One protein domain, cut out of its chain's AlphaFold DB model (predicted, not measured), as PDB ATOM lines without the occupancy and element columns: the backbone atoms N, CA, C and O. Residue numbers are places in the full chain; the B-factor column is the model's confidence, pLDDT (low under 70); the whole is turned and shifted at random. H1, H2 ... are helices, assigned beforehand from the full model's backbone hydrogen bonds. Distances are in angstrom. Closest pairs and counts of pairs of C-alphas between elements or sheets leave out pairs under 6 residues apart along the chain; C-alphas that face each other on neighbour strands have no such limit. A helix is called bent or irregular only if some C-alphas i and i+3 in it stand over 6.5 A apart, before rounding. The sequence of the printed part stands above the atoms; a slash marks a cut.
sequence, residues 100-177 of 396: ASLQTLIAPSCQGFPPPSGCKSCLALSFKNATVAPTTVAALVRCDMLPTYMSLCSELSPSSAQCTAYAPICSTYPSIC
ATOM      1  N   ALA A 100      -3.600  42.399 -46.592       87.94
ATOM      2  CA  ALA A 100      -4.319  43.160 -47.623       87.94
ATOM      3  C   ALA A 100      -4.974  42.261 -48.692       87.94
ATOM      4  O   ALA A 100      -6.160  42.416 -48.991       87.94
ATOM      5  N   SER A 101      -4.226  41.297 -49.240       89.75
ATOM      6  CA  SER A 101      -4.752  40.363 -50.243       89.75
ATOM      7  C   SER A 101      -5.851  39.463 -49.671       89.75
ATOM      8  O   SER A 101      -6.892  39.285 -50.310       89.75
ATOM      9  N   LEU A 102      -5.695  38.985 -48.430       89.88
ATOM     10  CA  LEU A 102      -6.744  38.241 -47.736       89.88
ATOM     11  C   LEU A 102      -7.999  39.094 -47.533       89.88
ATOM     12  O   LEU A 102      -9.096  38.593 -47.760       89.88
ATOM     13  N   GLN A 103      -7.877  40.387 -47.206       88.56
ATOM     14  CA  GLN A 103      -9.060  41.257 -47.099       88.56
ATOM     15  C   GLN A 103      -9.809  41.352 -48.424       88.56
ATOM     16  O   GLN A 103     -11.034  41.238 -48.438       88.56
ATOM     17  N   THR A 104      -9.089  41.506 -49.538       88.62
ATOM     18  CA  THR A 104      -9.717  41.563 -50.867       88.62
ATOM     19  C   THR A 104     -10.374  40.245 -51.278       88.62
ATOM     20  O   THR A 104     -11.405  40.272 -51.944       88.62
ATOM     21  N   LEU A 105      -9.825  39.104 -50.847       88.62
ATOM     22  CA  LEU A 105     -10.384  37.771 -51.100       88.62
ATOM     23  C   LEU A 105     -11.635  37.493 -50.256       88.62
ATOM     24  O   LEU A 105     -12.599  36.920 -50.756       88.62
ATOM     25  N   ILE A 106     -11.627  37.902 -48.987       88.69
ATOM     26  CA  ILE A 106     -12.696  37.621 -48.017       88.69
ATOM     27  C   ILE A 106     -13.883  38.575 -48.188       88.69
ATOM     28  O   ILE A 106     -15.029  38.158 -48.032       88.69
ATOM     29  N   ALA A 107     -13.628  39.847 -48.515       88.69
ATOM     30  CA  ALA A 107     -14.656  40.883 -48.619       88.69
ATOM     31  C   ALA A 107     -15.886  40.480 -49.461       88.69
ATOM     32  O   ALA A 107     -16.992  40.598 -48.931       88.69
ATOM     33  N   PRO A 108     -15.760  39.975 -50.707       85.88
ATOM     34  CA  PRO A 108     -16.932  39.594 -51.498       85.88
ATOM     35  C   PRO A 108     -17.717  38.438 -50.867       85.88
ATOM     36  O   PRO A 108     -18.945  38.446 -50.889       85.88
ATOM     37  N   SER A 109     -17.035  37.477 -50.239       85.31
ATOM     38  CA  SER A 109     -17.689  36.338 -49.588       85.31
ATOM     39  C   SER A 109     -18.392  36.743 -48.286       85.31
ATOM     40  O   SER A 109     -19.457  36.216 -47.977       85.31
ATOM     41  N   CYS A 110     -17.867  37.736 -47.559       83.94
ATOM     42  CA  CYS A 110     -18.547  38.323 -46.399       83.94
ATOM     43  C   CYS A 110     -19.697  39.277 -46.760       83.94
ATOM     44  O   CYS A 110     -20.517  39.575 -45.894       83.94
ATOM     45  N   GLN A 111     -19.759  39.770 -48.001       81.50
ATOM     46  CA  GLN A 111     -20.888  40.562 -48.502       81.50
ATOM     47  C   GLN A 111     -22.082  39.690 -48.916       81.50
ATOM     48  O   GLN A 111     -23.185  40.212 -49.076       81.50
ATOM     49  N   GLY A 112     -21.875  38.379 -49.085       75.56
ATOM     50  CA  GLY A 112     -22.949  37.429 -49.345       75.56
ATOM     51  C   GLY A 112     -23.967  37.412 -48.207       75.56
ATOM     52  O   GLY A 112     -23.604  37.493 -47.032       75.56
ATOM     53  N   PHE A 113     -25.248  37.312 -48.560       63.56
ATOM     54  CA  PHE A 113     -26.326  37.173 -47.593       63.56
ATOM     55  C   PHE A 113     -26.915  35.750 -47.654       63.56
ATOM     56  O   PHE A 113     -27.385  35.361 -48.724       63.56
ATOM     57  N   PRO A 114     -26.942  34.985 -46.543       78.62
ATOM     58  CA  PRO A 114     -26.363  35.300 -45.232       78.62
ATOM     59  C   PRO A 114     -24.823  35.193 -45.228       78.62
ATOM     60  O   PRO A 114     -24.272  34.356 -45.945       78.62
ATOM     61  N   PRO A 115     -24.114  35.977 -44.390       80.50
ATOM     62  CA  PRO A 115     -22.662  35.883 -44.312       80.50
ATOM     63  C   PRO A 115     -22.241  34.525 -43.724       80.50
ATOM     64  O   PRO A 115     -22.889  34.045 -42.782       80.50
ATOM     65  N   PRO A 116     -21.151  33.917 -44.222       83.50
ATOM     66  CA  PRO A 116     -20.612  32.674 -43.675       83.50
ATOM     67  C   PRO A 116     -20.189  32.851 -42.209       83.50
ATOM     68  O   PRO A 116     -19.975  33.977 -41.736       83.50
ATOM     69  N   SER A 117     -20.107  31.757 -41.445       82.00
ATOM     70  CA  SER A 117     -19.975  31.842 -39.978       82.00
ATOM     71  C   SER A 117     -18.704  32.577 -39.533       82.00
ATOM     72  O   SER A 117     -18.754  33.380 -38.597       82.00
ATOM     73  N   GLY A 118     -17.602  32.413 -40.271       82.06
ATOM     74  CA  GLY A 118     -16.358  33.156 -40.059       82.06
ATOM     75  C   GLY A 118     -16.541  34.672 -40.168       82.06
ATOM     76  O   GLY A 118     -16.073  35.423 -39.311       82.06
ATOM     77  N   CYS A 119     -17.301  35.134 -41.164       87.75
ATOM     78  CA  CYS A 119     -17.597  36.555 -41.348       87.75
ATOM     79  C   CYS A 119     -18.472  37.110 -40.217       87.75
ATOM     80  O   CYS A 119     -18.282  38.253 -39.809       87.75
ATOM     81  N   LYS A 120     -19.390  36.312 -39.652       85.81
ATOM     82  CA  LYS A 120     -20.228  36.746 -38.518       85.81
ATOM     83  C   LYS A 120     -19.397  37.075 -37.280       85.81
ATOM     84  O   LYS A 120     -19.646  38.097 -36.647       85.81
ATOM     85  N   SER A 121     -18.402  36.249 -36.956       81.88
ATOM     86  CA  SER A 121     -17.504  36.474 -35.812       81.88
ATOM     87  C   SER A 121     -16.681  37.754 -35.976       81.88
ATOM     88  O   SER A 121     -16.579  38.556 -35.048       81.88
ATOM     89  N   CYS A 122     -16.167  37.981 -37.186       83.25
ATOM     90  CA  CYS A 122     -15.485  39.213 -37.576       83.25
ATOM     91  C   CYS A 122     -16.401  40.444 -37.432       83.25
ATOM     92  O   CYS A 122     -16.063  41.419 -36.753       83.25
ATOM     93  N   LEU A 123     -17.607  40.384 -37.998       81.44
ATOM     94  CA  LEU A 123     -18.564  41.486 -37.957       81.44
ATOM     95  C   LEU A 123     -19.037  41.792 -36.530       81.44
ATOM     96  O   LEU A 123     -19.110  42.962 -36.156       81.44
ATOM     97  N   ALA A 124     -19.285  40.777 -35.699       79.25
ATOM     98  CA  ALA A 124     -19.718  40.956 -34.310       79.25
ATOM     99  C   ALA A 124     -18.724  41.784 -33.471       79.25
ATOM    100  O   ALA A 124     -19.140  42.555 -32.601       79.25
ATOM    101  N   LEU A 125     -17.420  41.666 -33.748       70.19
ATOM    102  CA  LEU A 125     -16.379  42.475 -33.107       70.19
ATOM    103  C   LEU A 125     -16.379  43.921 -33.614       70.19
ATOM    104  O   LEU A 125     -16.215  44.850 -32.821       70.19
ATOM    105  N   SER A 126     -16.608  44.124 -34.913       67.88
ATOM    106  CA  SER A 126     -16.666  45.459 -35.520       67.88
ATOM    107  C   SER A 126     -17.890  46.259 -35.044       67.88
ATOM    108  O   SER A 126     -17.792  47.453 -34.749       67.88
ATOM    109  N   PHE A 127     -19.032  45.586 -34.866       64.62
ATOM    110  CA  PHE A 127     -20.309  46.217 -34.526       64.62
ATOM    111  C   PHE A 127     -20.461  46.685 -33.084       64.62
ATOM    112  O   PHE A 127     -21.306  47.541 -32.833       64.62
ATOM    113  N   LYS A 128     -19.649  46.204 -32.132       66.12
ATOM    114  CA  LYS A 128     -19.756  46.676 -30.740       66.12
ATOM    115  C   LYS A 128     -19.575  48.194 -30.602       66.12
ATOM    116  O   LYS A 128     -20.067  48.742 -29.626       66.12
ATOM    117  N   ASN A 129     -18.935  48.859 -31.576       59.00
ATOM    118  CA  ASN A 129     -18.614  50.290 -31.523       59.00
ATOM    119  C   ASN A 129     -18.880  51.091 -32.821       59.00
ATOM    120  O   ASN A 129     -18.493  52.258 -32.871       59.00
ATOM    121  N   ALA A 130     -19.477  50.527 -33.883       54.75
ATOM    122  CA  ALA A 130     -19.567  51.211 -35.184       54.75
ATOM    123  C   ALA A 130     -20.987  51.267 -35.777       54.75
ATOM    124  O   ALA A 130     -21.676  50.258 -35.878       54.75
ATOM    125  N   THR A 131     -21.379  52.458 -36.247       55.12
ATOM    126  CA  THR A 131     -22.588  52.760 -37.044       55.12
ATOM    127  C   THR A 131     -22.375  52.591 -38.557       55.12
ATOM    128  O   THR A 131     -23.229  52.974 -39.355       55.12
ATOM    129  N   VAL A 132     -21.223  52.057 -38.975       55.78
ATOM    130  CA  VAL A 132     -20.833  51.939 -40.388       55.78
ATOM    131  C   VAL A 132     -21.326  50.609 -40.953       55.78
ATOM    132  O   VAL A 132     -21.183  49.568 -40.316       55.78
ATOM    133  N   ALA A 133     -21.900  50.644 -42.160       57.19
ATOM    134  CA  ALA A 133     -22.396  49.458 -42.846       57.19
ATOM    135  C   ALA A 133     -21.288  48.381 -43.013       57.19
ATOM    136  O   ALA A 133     -20.151  48.721 -43.357       57.19
ATOM    137  N   PRO A 134     -21.612  47.087 -42.816       57.12
ATOM    138  CA  PRO A 134     -20.658  45.976 -42.651       57.12
ATOM    139  C   PRO A 134     -19.832  45.599 -43.888       57.12
ATOM    140  O   PRO A 134     -19.068  44.641 -43.850       57.12
ATOM    141  N   THR A 135     -19.988  46.304 -45.004       62.75
ATOM    142  CA  THR A 135     -19.561  45.810 -46.318       62.75
ATOM    143  C   THR A 135     -18.301  46.476 -46.858       62.75
ATOM    144  O   THR A 135     -17.816  46.090 -47.922       62.75
ATOM    145  N   THR A 136     -17.745  47.458 -46.149       71.12
ATOM    146  CA  THR A 136     -16.528  48.145 -46.596       71.12
ATOM    147  C   THR A 136     -15.278  47.404 -46.132       71.12
ATOM    148  O   THR A 136     -15.217  46.914 -45.008       71.12
ATOM    149  N   VAL A 137     -14.241  47.371 -46.977       74.19
ATOM    150  CA  VAL A 137     -12.915  46.807 -46.647       74.19
ATOM    151  C   VAL A 137     -12.380  47.375 -45.322       74.19
ATOM    152  O   VAL A 137     -11.772  46.655 -44.538       74.19
ATOM    153  N   ALA A 138     -12.710  48.633 -45.014       74.75
ATOM    154  CA  ALA A 138     -12.368  49.295 -43.758       74.75
ATOM    155  C   ALA A 138     -12.929  48.593 -42.503       74.75
ATOM    156  O   ALA A 138     -12.289  48.620 -41.454       74.75
ATOM    157  N   ALA A 139     -14.097  47.946 -42.593       75.12
ATOM    158  CA  ALA A 139     -14.685  47.212 -41.474       75.12
ATOM    159  C   ALA A 139     -13.941  45.898 -41.179       75.12
ATOM    160  O   ALA A 139     -13.907  45.479 -40.020       75.12
ATOM    161  N   LEU A 140     -13.318  45.286 -42.196       79.06
ATOM    162  CA  LEU A 140     -12.570  44.030 -42.074       79.06
ATOM    163  C   LEU A 140     -11.157  44.220 -41.509       79.06
ATOM    164  O   LEU A 140     -10.576  43.260 -41.020       79.06
ATOM    165  N   VAL A 141     -10.614  45.443 -41.507       78.62
ATOM    166  CA  VAL A 141      -9.275  45.732 -40.948       78.62
ATOM    167  C   VAL A 141      -9.158  45.310 -39.478       78.62
ATOM    168  O   VAL A 141      -8.077  44.982 -39.008       78.62
ATOM    169  N   ARG A 142     -10.281  45.280 -38.753       79.25
ATOM    170  CA  ARG A 142     -10.341  44.924 -37.326       79.25
ATOM    171  C   ARG A 142     -10.518  43.435 -37.061       79.25
ATOM    172  O   ARG A 142     -10.588  43.033 -35.901       79.25
ATOM    173  N   CYS A 143     -10.692  42.643 -38.107       84.38
ATOM    174  CA  CYS A 143     -10.997  41.236 -37.976       84.38
ATOM    175  C   CYS A 143      -9.737  40.403 -38.015       84.38
ATOM    176  O   CYS A 143      -8.819  40.693 -38.774       84.38
ATOM    177  N   ASP A 144      -9.742  39.321 -37.248       88.12
ATOM    178  CA  ASP A 144      -8.709  38.313 -37.366       88.12
ATOM    179  C   ASP A 144      -8.876  37.581 -38.712       88.12
ATOM    180  O   ASP A 144      -9.761  36.732 -38.887       88.12
ATOM    181  N   MET A 145      -8.086  37.996 -39.706       87.56
ATOM    182  CA  MET A 145      -8.291  37.611 -41.104       87.56
ATOM    183  C   MET A 145      -7.983  36.145 -41.348       87.56
ATOM    184  O   MET A 145      -8.669  35.506 -42.141       87.56
ATOM    185  N   LEU A 146      -6.996  35.594 -40.643       89.69
ATOM    186  CA  LEU A 146      -6.598  34.206 -40.810       89.69
ATOM    187  C   LEU A 146      -7.704  33.216 -40.385       89.69
ATOM    188  O   LEU A 146      -8.155  32.470 -41.249       89.69
ATOM    189  N   PRO A 147      -8.224  33.204 -39.141       88.94
ATOM    190  CA  PRO A 147      -9.303  32.301 -38.748       88.94
ATOM    191  C   PRO A 147     -10.608  32.587 -39.496       88.94
ATOM    192  O   PRO A 147     -11.351  31.651 -39.787       88.94
ATOM    193  N   THR A 148     -10.874  33.845 -39.869       89.69
ATOM    194  CA  THR A 148     -12.021  34.183 -40.729       89.69
ATOM    195  C   THR A 148     -11.894  33.497 -42.088       89.69
ATOM    196  O   THR A 148     -12.822  32.820 -42.525       89.69
ATOM    197  N   TYR A 149     -10.731  33.611 -42.732       90.38
ATOM    198  CA  TYR A 149     -10.432  32.963 -44.009       90.38
ATOM    199  C   TYR A 149     -10.439  31.438 -43.908       90.38
ATOM    200  O   TYR A 149     -10.958  30.759 -44.787       90.38
ATOM    201  N   MET A 150      -9.919  30.885 -42.815       88.81
ATOM    202  CA  MET A 150      -9.932  29.447 -42.556       88.81
ATOM    203  C   MET A 150     -11.346  28.899 -42.413       88.81
ATOM    204  O   MET A 150     -11.676  27.883 -43.015       88.81
ATOM    205  N   SER A 151     -12.187  29.583 -41.635       89.38
ATOM    206  CA  SER A 151     -13.600  29.235 -41.495       89.38
ATOM    207  C   SER A 151     -14.303  29.319 -42.848       89.38
ATOM    208  O   SER A 151     -14.983  28.370 -43.234       89.38
ATOM    209  N   LEU A 152     -14.040  30.376 -43.622       89.25
ATOM    210  CA  LEU A 152     -14.552  30.524 -44.984       89.25
ATOM    211  C   LEU A 152     -14.154  29.333 -45.871       89.25
ATOM    212  O   LEU A 152     -15.002  28.749 -46.535       89.25
ATOM    213  N   CYS A 153     -12.882  28.937 -45.841       89.06
ATOM    214  CA  CYS A 153     -12.350  27.826 -46.629       89.06
ATOM    215  C   CYS A 153     -12.721  26.434 -46.116       89.06
ATOM    216  O   CYS A 153     -12.533  25.461 -46.839       89.06
ATOM    217  N   SER A 154     -13.225  26.325 -44.889       87.19
ATOM    218  CA  SER A 154     -13.827  25.088 -44.387       87.19
ATOM    219  C   SER A 154     -15.275  24.917 -44.852       87.19
ATOM    220  O   SER A 154     -15.736  23.790 -45.012       87.19
ATOM    221  N   GLU A 155     -15.982  26.027 -45.087       85.50
ATOM    222  CA  GLU A 155     -17.350  26.034 -45.621       85.50
ATOM    223  C   GLU A 155     -17.357  25.942 -47.152       85.50
ATOM    224  O   GLU A 155     -18.181  25.247 -47.747       85.50
ATOM    225  N   LEU A 156     -16.414  26.626 -47.801       80.69
ATOM    226  CA  LEU A 156     -16.153  26.498 -49.227       80.69
ATOM    227  C   LEU A 156     -15.405  25.190 -49.494       80.69
ATOM    228  O   LEU A 156     -14.577  24.749 -48.707       80.69
ATOM    229  N   SER A 157     -15.652  24.570 -50.647       79.81
ATOM    230  CA  SER A 157     -14.835  23.425 -51.059       79.81
ATOM    231  C   SER A 157     -13.340  23.815 -51.107       79.81
ATOM    232  O   SER A 157     -13.009  24.899 -51.610       79.81
ATOM    233  N   PRO A 158     -12.417  22.950 -50.639       73.44
ATOM    234  CA  PRO A 158     -10.980  23.247 -50.613       73.44
ATOM    235  C   PRO A 158     -10.383  23.434 -52.017       73.44
ATOM    236  O   PRO A 158      -9.307  24.004 -52.162       73.44
ATOM    237  N   SER A 159     -11.089  22.985 -53.059       76.44
ATOM    238  CA  SER A 159     -10.745  23.196 -54.468       76.44
ATOM    239  C   SER A 159     -11.193  24.552 -55.023       76.44
ATOM    240  O   SER A 159     -10.911  24.857 -56.183       76.44
ATOM    241  N   SER A 160     -11.896  25.376 -54.240       83.75
ATOM    242  CA  SER A 160     -12.310  26.700 -54.694       83.75
ATOM    243  C   SER A 160     -11.089  27.590 -54.950       83.75
ATOM    244  O   SER A 160     -10.138  27.628 -54.166       83.75
ATOM    245  N   ALA A 161     -11.120  28.352 -56.048       82.94
ATOM    246  CA  ALA A 161     -10.038  29.272 -56.406       82.94
ATOM    247  C   ALA A 161      -9.717  30.261 -55.268       82.94
ATOM    248  O   ALA A 161      -8.560  30.631 -55.072       82.94
ATOM    249  N   GLN A 162     -10.737  30.619 -54.478       84.06
ATOM    250  CA  GLN A 162     -10.633  31.496 -53.313       84.06
ATOM    251  C   GLN A 162      -9.796  30.909 -52.171       84.06
ATOM    252  O   GLN A 162      -9.271  31.691 -51.387       84.06
ATOM    253  N   CYS A 163      -9.625  29.585 -52.093       88.56
ATOM    254  CA  CYS A 163      -8.878  28.887 -51.039       88.56
ATOM    255  C   CYS A 163      -7.482  28.421 -51.470       88.56
ATOM    256  O   CYS A 163      -6.754  27.815 -50.688       88.56
ATOM    257  N   THR A 164      -7.052  28.739 -52.693       87.75
ATOM    258  CA  THR A 164      -5.715  28.366 -53.191       87.75
ATOM    259  C   THR A 164      -4.581  28.999 -52.382       87.75
ATOM    260  O   THR A 164      -3.575  28.341 -52.116       87.75
ATOM    261  N   ALA A 165      -4.769  30.233 -51.903       85.94
ATOM    262  CA  ALA A 165      -3.801  30.923 -51.049       85.94
ATOM    263  C   ALA A 165      -3.663  30.290 -49.650       85.94
ATOM    264  O   ALA A 165      -2.718  30.593 -48.922       85.94
ATOM    265  N   TYR A 166      -4.573  29.385 -49.280       85.56
ATOM    266  CA  TYR A 166      -4.552  28.684 -48.002       85.56
ATOM    267  C   TYR A 166      -3.596  27.480 -47.983       85.56
ATOM    268  O   TYR A 166      -3.007  27.167 -46.947       85.56
ATOM    269  N   ALA A 167      -3.368  26.841 -49.135       87.56
ATOM    270  CA  ALA A 167      -2.503  25.668 -49.265       87.56
ATOM    271  C   ALA A 167      -1.084  25.826 -48.656       87.56
ATOM    272  O   ALA A 167      -0.683  24.939 -47.897       87.56
ATOM    273  N   PRO A 168      -0.325  26.920 -48.897       88.44
ATOM    274  CA  PRO A 168       1.013  27.083 -48.311       88.44
ATOM    275  C   PRO A 168       0.995  27.313 -46.790       88.44
ATOM    276  O   PRO A 168       1.951  26.976 -46.083       88.44
ATOM    277  N   ILE A 169      -0.094  27.876 -46.256       88.44
ATOM    278  CA  ILE A 169      -0.273  28.020 -44.807       88.44
ATOM    279  C   ILE A 169      -0.486  26.628 -44.202       88.44
ATOM    280  O   ILE A 169       0.161  26.285 -43.214       88.44
ATOM    281  N   CYS A 170      -1.290  25.788 -44.857       88.56
ATOM    282  CA  CYS A 170      -1.550  24.422 -44.417       88.56
ATOM    283  C   CYS A 170      -0.356  23.488 -44.449       88.56
ATOM    284  O   CYS A 170      -0.204  22.670 -43.544       88.56
ATOM    285  N   SER A 171       0.515  23.616 -45.449       88.38
ATOM    286  CA  SER A 171       1.753  22.837 -45.470       88.38
ATOM    287  C   SER A 171       2.681  23.201 -44.310       88.38
ATOM    288  O   SER A 171       3.463  22.366 -43.868       88.38
ATOM    289  N   THR A 172       2.596  24.439 -43.814       87.81
ATOM    290  CA  THR A 172       3.434  24.935 -42.712       87.81
ATOM    291  C   THR A 172       2.820  24.633 -41.343       87.81
ATOM    292  O   THR A 172       3.539  24.299 -40.402       87.81
ATOM    293  N   TYR A 173       1.493  24.725 -41.230       88.88
ATOM    294  CA  TYR A 173       0.736  24.508 -39.999       88.88
ATOM    295  C   TYR A 173      -0.411  23.516 -40.251       88.88
ATOM    296  O   TYR A 173      -1.570  23.909 -40.392       88.88
ATOM    297  N   PRO A 174      -0.130  22.205 -40.291       87.69
ATOM    298  CA  PRO A 174      -1.161  21.203 -40.554       87.69
ATOM    299  C   PRO A 174      -2.224  21.135 -39.447       87.69
ATOM    300  O   PRO A 174      -3.351  20.731 -39.707       87.69
ATOM    301  N   SER A 175      -1.894  21.561 -38.222       84.12
ATOM    302  CA  SER A 175      -2.796  21.537 -37.061       84.12
ATOM    303  C   SER A 175      -3.986  22.489 -37.166       84.12
ATOM    304  O   SER A 175      -4.978  22.289 -36.472       84.12
ATOM    305  N   ILE A 176      -3.885  23.525 -37.998       82.88
ATOM    306  CA  ILE A 176      -4.950  24.520 -38.162       82.88
ATOM    307  C   ILE A 176      -5.811  24.240 -39.386       82.88
ATOM    308  O   ILE A 176      -6.878  24.827 -39.530       82.88
ATOM    309  N   CYS A 177      -5.381  23.342 -40.266       85.25
ATOM    310  CA  CYS A 177      -6.120  23.091 -41.485       85.25
ATOM    311  C   CYS A 177      -7.276  22.136 -41.240       85.25
ATOM    312  O   CYS A 177      -7.099  21.145 -40.529       85.25
TER     313      CYS A 177
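This is residues 100 to 177 of the 396 residues of the protein "Copper transporter" of Chytriomyces confervae (UniProt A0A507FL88). Look for an elongated cluster of short helices: H4 is in the middle, H2 packs alongside it running the opposite way, and H1 crosses H4 at a steep tilt. H5 lies towards one end of the long axis; at the other end the link of residues 128 to 136 loops out and leads to the small H3, which packs on H1 and H2. The printed part has 78 residues, with five named helices in the order H1, H2, H3, H4, H5 and no named strand; the class is all helix. It is compact, with a radius of gyration of the C-alphas of 12.5 A, and spans 39 by 21 by 20 A.

Start at H1, residues 100 to 111, which touches H4, residues 145 to 155, with residues 102 to 106 alone. Their closest C-alphas are those of Ile 106 and Tyr 149, 6.5 A apart; the tilt is steep, 48 degrees, the same way. H4 is the hub, touching three helices. It touches H2, residues 117 to 127, at a tilt of 34 degrees, only just shallow, opposite ways; their closest C-alphas, of Gly 118 and Thr 148, are 4.5 A apart. H5, residues 161 to 172, touches H4 with residues 162 to 166 alone, at a steep tilt of 67 degrees, opposite ways; the closest C-alphas, of Cys 153 and Cys 163, are 5.7 A apart. H3, residues 137 to 140, touches H1, with the C-alphas of Ala 107 and Val 137 closest at 6.5 A. H3 also touches H2, with the C-alphas of Ser 126 and Ala 139 closest at 6.5 A. H2 and H5 are apart. The helix packing is mostly crossed, only just: 1 of 3 tilts is shallow. In H2 and H4 every O i to N i+4 pair is within hydrogen-bond range; H1 has 6 of 8, H5 has 3 of 8 beside 6 of 9 O i to N i+3 pairs, and H3 is too short for an O i to N i+4 pair.

Find C-alpha 100 at (-4.319, 43.160, -47.623); from there H1 runs 16.8 A to C-alpha 111. It is only just irregular, with C-alphas 105 and 108 6.8 A apart. H2 and H4 each measure 15.4 A; find C-alpha 145, where H4 begins, at (-8.291, 37.611, -41.104). H5 runs 19.7 A to C-alpha 172 at (3.434, 24.935, -42.712), and is irregular, with C-alphas 162 and 165 7.2 A apart.

Look to Thr 131 and Ser 171 for the C-alphas farthest apart, 39.5 A. The printed part has no cut and no long link. The model's pLDDT is under 70 at residue 113 and residues 126 to 135, and averages 80.9 over the printed part.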